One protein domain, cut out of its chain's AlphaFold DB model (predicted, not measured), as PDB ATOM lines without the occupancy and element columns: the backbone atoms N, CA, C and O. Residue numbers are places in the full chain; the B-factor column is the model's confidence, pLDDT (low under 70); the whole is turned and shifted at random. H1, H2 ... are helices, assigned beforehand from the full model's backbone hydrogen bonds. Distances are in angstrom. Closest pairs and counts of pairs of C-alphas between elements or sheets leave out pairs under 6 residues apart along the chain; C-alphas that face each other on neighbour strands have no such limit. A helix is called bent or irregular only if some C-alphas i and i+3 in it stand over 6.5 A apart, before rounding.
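What this domain is: This is residues 2 to 45 of the 140 residues of an uncharacterized protein of Veillonella sp. DORA_A_3_16_22 (UniProt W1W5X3). A long rod of helix, H2 running on nearly end to end into H3, is folded back at one end, where the short helix H1 comes round beside the beginning of H2 in a small hook. H3 is a straight arm that stands free, and the short tail after it, residues 42 to 45, turns off its line at the far end of the rod. The printed part has 44 residues with three named helices, in the order H1, H2, H3, and no named strand; its class is all helix. The whole is extended, with a radius of gyration of the C-alphas of 17.7 A, and the C-alphas span 56 by 14 by 10 A along their three main axes.

How they stand to each other: H1, residues 2 to 11, is joined by a tight link of 5 residues to H2, residues 17 to 24. H1 and H2 are close but not clearly touching, with 2 pairs of C-alphas within 8 A. Their closest C-alphas, those of Ala 4 and Ile 17, are 7.1 A apart. Their lines stand at a steep tilt of 61 degrees, and they run opposite ways. A tight link of 1 residue, Tyr 25, joins H2 to H3, residues 26 to 41. H2 and H3 meet only through their link. H1 and H3 are apart. In H1 and H3 every O i to N i+4 pair is within hydrogen-bond range; in H2 1 of 4 such pairs is, beside 3 of 5 O i to N i+3 pairs.

Where its parts are: H1 runs from Trp 2, whose C-alpha is at (-12.986, 56.797, -17.779), to Phe 11, and measures 14.7 A from first to last C-alpha. H2 runs from Ile 17, with its C-alpha at (-13.355, 50.357, -25.291), to Thr 24, over 11.8 A. It is neither bent nor irregular, but only just: C-alphas 20 and 23 are 6.1 A apart. H3, the longest helix with 16 residues, runs from Arg 26 to Lys 41, whose C-alpha is at (-48.463, 42.864, -12.950), and measures 22.3 A.

The domain as a whole: The outline is a rod, and the two C-alphas farthest apart, those of Asn 12 and Leu 45, are 56.6 A from each other. The first and last printed C-alphas, those of Trp 2 and Leu 45, are 45.1 A apart. Residues 9 to 14, of which 9 to 11 belong to H1, stand free, and so do residues 21 to 45, of which 21 to 24 belong to H2 and 26 to 41 to H3. The printed part has no cut, and neither link is long. The mean pLDDT of the printed part is 70.7; 25 residues are under 70, namely 2 to 9, 12 to 26 and 44 to 45. The mean pLDDT is 65 for H1, 58 for H2 and 83 for H3.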
ATOM      1  N   TRP A   2     -14.299  56.357 -18.286       52.72
ATOM      2  CA  TRP A   2     -12.986  56.797 -17.779       52.72
ATOM      3  C   TRP A   2     -12.180  55.725 -17.022       52.72
ATOM      4  O   TRP A   2     -10.980  55.596 -17.232       52.72
ATOM      5  N   ILE A   3     -12.846  54.885 -16.224       63.31
ATOM      6  CA  ILE A   3     -12.197  53.794 -15.472       63.31
ATOM      7  C   ILE A   3     -11.586  52.736 -16.409       63.31
ATOM      8  O   ILE A   3     -10.496  52.237 -16.157       63.31
ATOM      9  N   ALA A   4     -12.256  52.427 -17.523       59.59
ATOM     10  CA  ALA A   4     -11.772  51.443 -18.492       59.59
ATOM     11  C   ALA A   4     -10.556  51.955 -19.284       59.59
ATOM     12  O   ALA A   4      -9.634  51.190 -19.546       59.59
ATOM     13  N   ALA A   5     -10.530  53.254 -19.612       63.94
ATOM     14  CA  ALA A   5      -9.377  53.899 -20.240       63.94
ATOM     15  C   ALA A   5      -8.156  53.933 -19.301       63.94
ATOM     16  O   ALA A   5      -7.044  53.639 -19.731       63.94
ATOM     17  N   TYR A   6      -8.376  54.204 -18.009       69.19
ATOM     18  CA  TYR A   6      -7.321  54.191 -16.992       69.19
ATOM     19  C   TYR A   6      -6.694  52.795 -16.825       69.19
ATOM     20  O   TYR A   6      -5.476  52.654 -16.857       69.19
ATOM     21  N   ILE A   7      -7.520  51.742 -16.753       66.75
ATOM     22  CA  ILE A   7      -7.056  50.346 -16.651       66.75
ATOM     23  C   ILE A   7      -6.294  49.908 -17.913       66.75
ATOM     24  O   ILE A   7      -5.280  49.219 -17.812       66.75
ATOM     25  N   ASN A   8      -6.743  50.323 -19.102       64.88
ATOM     26  CA  ASN A   8      -6.064  50.029 -20.368       64.88
ATOM     27  C   ASN A   8      -4.637  50.626 -20.386       64.88
ATOM     28  O   ASN A   8      -3.677  49.923 -20.709       64.88
ATOM     29  N   GLN A   9      -4.479  51.862 -19.899       67.56
ATOM     30  CA  GLN A   9      -3.177  52.523 -19.778       67.56
ATOM     31  C   GLN A   9      -2.248  51.845 -18.752       67.56
ATOM     32  O   GLN A   9      -1.042  51.783 -18.975       67.56
ATOM     33  N   THR A  10      -2.780  51.296 -17.652       72.31
ATOM     34  CA  THR A  10      -1.976  50.600 -16.626       72.31
ATOM     35  C   THR A  10      -1.475  49.223 -17.080       72.31
ATOM     36  O   THR A  10      -0.391  48.808 -16.681       72.31
ATOM     37  N   PHE A  11      -2.239  48.508 -17.913       72.50
ATOM     38  CA  PHE A  11      -1.933  47.125 -18.309       72.50
ATOM     39  C   PHE A  11      -1.369  46.969 -19.734       72.50
ATOM     40  O   PHE A  11      -1.132  45.837 -20.158       72.50
ATOM     41  N   ASN A  12      -1.151  48.070 -20.470       61.09
ATOM     42  CA  ASN A  12      -0.586  48.112 -21.832       61.09
ATOM     43  C   ASN A  12      -1.197  47.071 -22.798       61.09
ATOM     44  O   ASN A  12      -0.507  46.472 -23.625       61.09
ATOM     45  N   LYS A  13      -2.503  46.815 -22.668       61.34
ATOM     46  CA  LYS A  13      -3.269  45.937 -23.558       61.34
ATOM     47  C   LYS A  13      -4.246  46.790 -24.341       61.34
ATOM     48  O   LYS A  13      -5.068  47.461 -23.738       61.34
ATOM     49  N   ASN A  14      -4.198  46.703 -25.668       62.00
ATOM     50  CA  ASN A  14      -5.084  47.427 -26.579       62.00
ATOM     51  C   ASN A  14      -6.498  46.806 -26.560       62.00
ATOM     52  O   ASN A  14      -6.885  46.067 -27.457       62.00
ATOM     53  N   ILE A  15      -7.225  46.999 -25.457       61.84
ATOM     54  CA  ILE A  15      -8.608  46.534 -25.307       61.84
ATOM     55  C   ILE A  15      -9.520  47.609 -25.885       61.84
ATOM     56  O   ILE A  15      -9.644  48.695 -25.310       61.84
ATOM     57  N   ASP A  16     -10.166  47.308 -27.008       61.16
ATOM     58  CA  ASP A  16     -11.145  48.196 -27.624       61.16
ATOM     59  C   ASP A  16     -12.232  48.553 -26.603       61.16
ATOM     60  O   ASP A  16     -12.947  47.678 -26.110       61.16
ATOM     61  N   ILE A  17     -12.396  49.841 -26.293       60.38
ATOM     62  CA  ILE A  17     -13.355  50.357 -25.291       60.38
ATOM     63  C   ILE A  17     -14.787  49.850 -25.559       60.38
ATOM     64  O   ILE A  17     -15.579  49.643 -24.636       60.38
ATOM     65  N   PHE A  18     -15.104  49.584 -26.827       57.19
ATOM     66  CA  PHE A  18     -16.385  49.048 -27.277       57.19
ATOM     67  C   PHE A  18     -16.649  47.605 -26.817       57.19
ATOM     68  O   PHE A  18     -17.804  47.247 -26.583       57.19
ATOM     69  N   THR A  19     -15.614  46.789 -26.602       58.53
ATOM     70  CA  THR A  19     -15.768  45.391 -26.156       58.53
ATOM     71  C   THR A  19     -16.304  45.270 -24.731       58.53
ATOM     72  O   THR A  19     -16.932  44.266 -24.413       58.53
ATOM     73  N   LEU A  20     -16.141  46.299 -23.888       57.78
ATOM     74  CA  LEU A  20     -16.670  46.330 -22.517       57.78
ATOM     75  C   LEU A  20     -18.121  46.846 -22.447       57.78
ATOM     76  O   LEU A  20     -18.901  46.453 -21.576       57.78
ATOM     77  N   VAL A  21     -18.511  47.711 -23.385       60.69
ATOM     78  CA  VAL A  21     -19.881  48.245 -23.486       60.69
ATOM     79  C   VAL A  21     -20.859  47.165 -23.969       60.69
ATOM     80  O   VAL A  21     -21.981  47.077 -23.470       60.69
ATOM     81  N   TRP A  22     -20.418  46.293 -24.879       53.25
ATOM     82  CA  TRP A  22     -21.224  45.212 -25.453       53.25
ATOM     83  C   TRP A  22     -21.731  44.133 -24.462       53.25
ATOM     84  O   TRP A  22     -22.847  43.661 -24.612       53.25
ATOM     85  N   PRO A  23     -21.016  43.690 -23.422       58.59
ATOM     86  CA  PRO A  23     -21.615  42.799 -22.421       58.59
ATOM     87  C   PRO A  23     -22.521  43.551 -21.432       58.59
ATOM     88  O   PRO A  23     -23.452  42.962 -20.881       58.59
ATOM     89  N   THR A  24     -22.287  44.852 -21.231       59.34
ATOM     90  CA  THR A  24     -22.948  45.643 -20.185       59.34
ATOM     91  C   THR A  24     -24.422  45.924 -20.487       59.34
ATOM     92  O   THR A  24     -25.210  45.966 -19.552       59.34
ATOM     93  N   TYR A  25     -24.847  46.039 -21.753       65.50
ATOM     94  CA  TYR A  25     -26.253  46.352 -22.087       65.50
ATOM     95  C   TYR A  25     -27.260  45.273 -21.659       65.50
ATOM     96  O   TYR A  25     -28.455  45.550 -21.536       65.50
ATOM     97  N   ARG A  26     -26.806  44.038 -21.420       68.81
ATOM     98  CA  ARG A  26     -27.695  42.918 -21.087       68.81
ATOM     99  C   ARG A  26     -28.324  43.079 -19.708       68.81
ATOM    100  O   ARG A  26     -29.504  42.797 -19.541       68.81
ATOM    101  N   PHE A  27     -27.555  43.571 -18.739       77.50
ATOM    102  CA  PHE A  27     -28.009  43.698 -17.356       77.50
ATOM    103  C   PHE A  27     -29.070  44.803 -17.164       77.50
ATOM    104  O   PHE A  27     -30.142  44.494 -16.641       77.50
ATOM    105  N   PRO A  28     -28.879  46.047 -17.657       82.75
ATOM    106  CA  PRO A  28     -29.921  47.072 -17.650       82.75
ATOM    107  C   PRO A  28     -31.166  46.658 -18.436       82.75
ATOM    108  O   PRO A  28     -32.276  47.000 -18.030       82.75
ATOM    109  N   GLY A  29     -31.007  45.900 -19.528       82.94
ATOM    110  CA  GLY A  29     -32.131  45.367 -20.299       82.94
ATOM    111  C   GLY A  29     -33.009  44.427 -19.470       82.94
ATOM    112  O   GLY A  29     -34.226  44.602 -19.426       82.94
ATOM    113  N   VAL A  30     -32.397  43.485 -18.745       84.88
ATOM    114  CA  VAL A  30     -33.117  42.581 -17.831       84.88
ATOM    115  C   VAL A  30     -33.771  43.355 -16.687       84.88
ATOM    116  O   VAL A  30     -34.934  43.112 -16.376       84.88
ATOM    117  N   LEU A  31     -33.065  44.321 -16.095       88.25
ATOM    118  CA  LEU A  31     -33.599  45.133 -15.001       88.25
ATOM    119  C   LEU A  31     -34.808  45.973 -15.443       88.25
ATOM    120  O   LEU A  31     -35.808  46.046 -14.731       88.25
ATOM    121  N   THR A  32     -34.743  46.552 -16.641       85.88
ATOM    122  CA  THR A  32     -35.841  47.327 -17.237       85.88
ATOM    123  C   THR A  32     -37.041  46.431 -17.526       85.88
ATOM    124  O   THR A  32     -38.158  46.776 -17.151       85.88
ATOM    125  N   ALA A  33     -36.818  45.254 -18.118       85.69
ATOM    126  CA  ALA A  33     -37.879  44.281 -18.370       85.69
ATOM    127  C   ALA A  33     -38.558  43.817 -17.070       85.69
ATOM    128  O   ALA A  33     -39.783  43.742 -17.017       85.69
ATOM    129  N   LEU A  34     -37.781  43.568 -16.010       87.81
ATOM    130  CA  LEU A  34     -38.299  43.198 -14.691       87.81
ATOM    131  C   LEU A  34     -39.140  44.327 -14.079       87.81
ATOM    132  O   LEU A  34     -40.230  44.081 -13.569       87.81
ATOM    133  N   CYS A  35     -38.653  45.568 -14.152       86.50
ATOM    134  CA  CYS A  35     -39.351  46.737 -13.624       86.50
ATOM    135  C   CYS A  35     -40.673  46.989 -14.367       86.50
ATOM    136  O   CYS A  35     -41.709  47.165 -13.727       86.50
ATOM    137  N   LEU A  36     -40.664  46.904 -15.704       87.00
ATOM    138  CA  LEU A  36     -41.876  46.951 -16.526       87.00
ATOM    139  C   LEU A  36     -42.848  45.828 -16.143       87.00
ATOM    140  O   LEU A  36     -44.020  46.094 -15.893       87.00
ATOM    141  N   PHE A  37     -42.371  44.587 -16.051       85.38
ATOM    142  CA  PHE A  37     -43.207  43.442 -15.699       85.38
ATOM    143  C   PHE A  37     -43.889  43.623 -14.337       85.38
ATOM    144  O   PHE A  37     -45.096  43.425 -14.224       85.38
ATOM    145  N   LEU A  38     -43.143  44.058 -13.318       85.25
ATOM    146  CA  LEU A  38     -43.688  44.336 -11.990       85.25
ATOM    147  C   LEU A  38     -44.696  45.493 -12.009       85.25
ATOM    148  O   LEU A  38     -45.726  45.391 -11.348       85.25
ATOM    149  N   GLY A  39     -44.443  46.546 -12.794       84.00
ATOM    150  CA  GLY A  39     -45.365  47.673 -12.953       84.00
ATOM    151  C   GLY A  39     -46.689  47.292 -13.623       84.00
ATOM    152  O   GLY A  39     -47.745  47.779 -13.227       84.00
ATOM    153  N   PHE A  40     -46.660  46.382 -14.599       79.00
ATOM    154  CA  PHE A  40     -47.865  45.910 -15.289       79.00
ATOM    155  C   PHE A  40     -48.579  44.750 -14.578       79.00
ATOM    156  O   PHE A  40     -49.766  44.543 -14.817       79.00
ATOM    157  N   LYS A  41     -47.905  44.021 -13.677       78.88
ATOM    158  CA  LYS A  41     -48.463  42.864 -12.950       78.88
ATOM    159  C   LYS A  41     -49.727  43.200 -12.155       78.88
ATOM    160  O   LYS A  41     -50.654  42.395 -12.118       78.88
ATOM    161  N   ASP A  42     -49.757  44.364 -11.509       76.00
ATOM    162  CA  ASP A  42     -50.858  44.769 -10.623       76.00
ATOM    163  C   ASP A  42     -51.903  45.655 -11.323       76.00
ATOM    164  O   ASP A  42     -52.901  46.063 -10.724       76.00
ATOM    165  N   LEU A  43     -51.711  45.925 -12.617       78.38
ATOM    166  CA  LEU A  43     -52.583  46.786 -13.401       78.38
ATOM    167  C   LEU A  43     -53.802  45.993 -13.903       78.38
ATOM    168  O   LEU A  43     -53.770  45.336 -14.944       78.38
ATOM    169  N   LYS A  44     -54.916  46.059 -13.163       62.66
ATOM    170  CA  LYS A  44     -56.211  45.494 -13.588       62.66
ATOM    171  C   LYS A  44     -56.854  46.367 -14.666       62.66
ATOM    172  O   LYS A  44     -57.773  47.137 -14.399       62.66
ATOM    173  N   LEU A  45     -56.364  46.254 -15.894       69.94
ATOM    174  CA  LEU A  45     -56.972  46.901 -17.051       69.94
ATOM    175  C   LEU A  45     -58.046  45.988 -17.655       69.94
ATOM    176  O   LEU A  45     -57.779  44.854 -18.051       69.94
TER     177      LEU A  45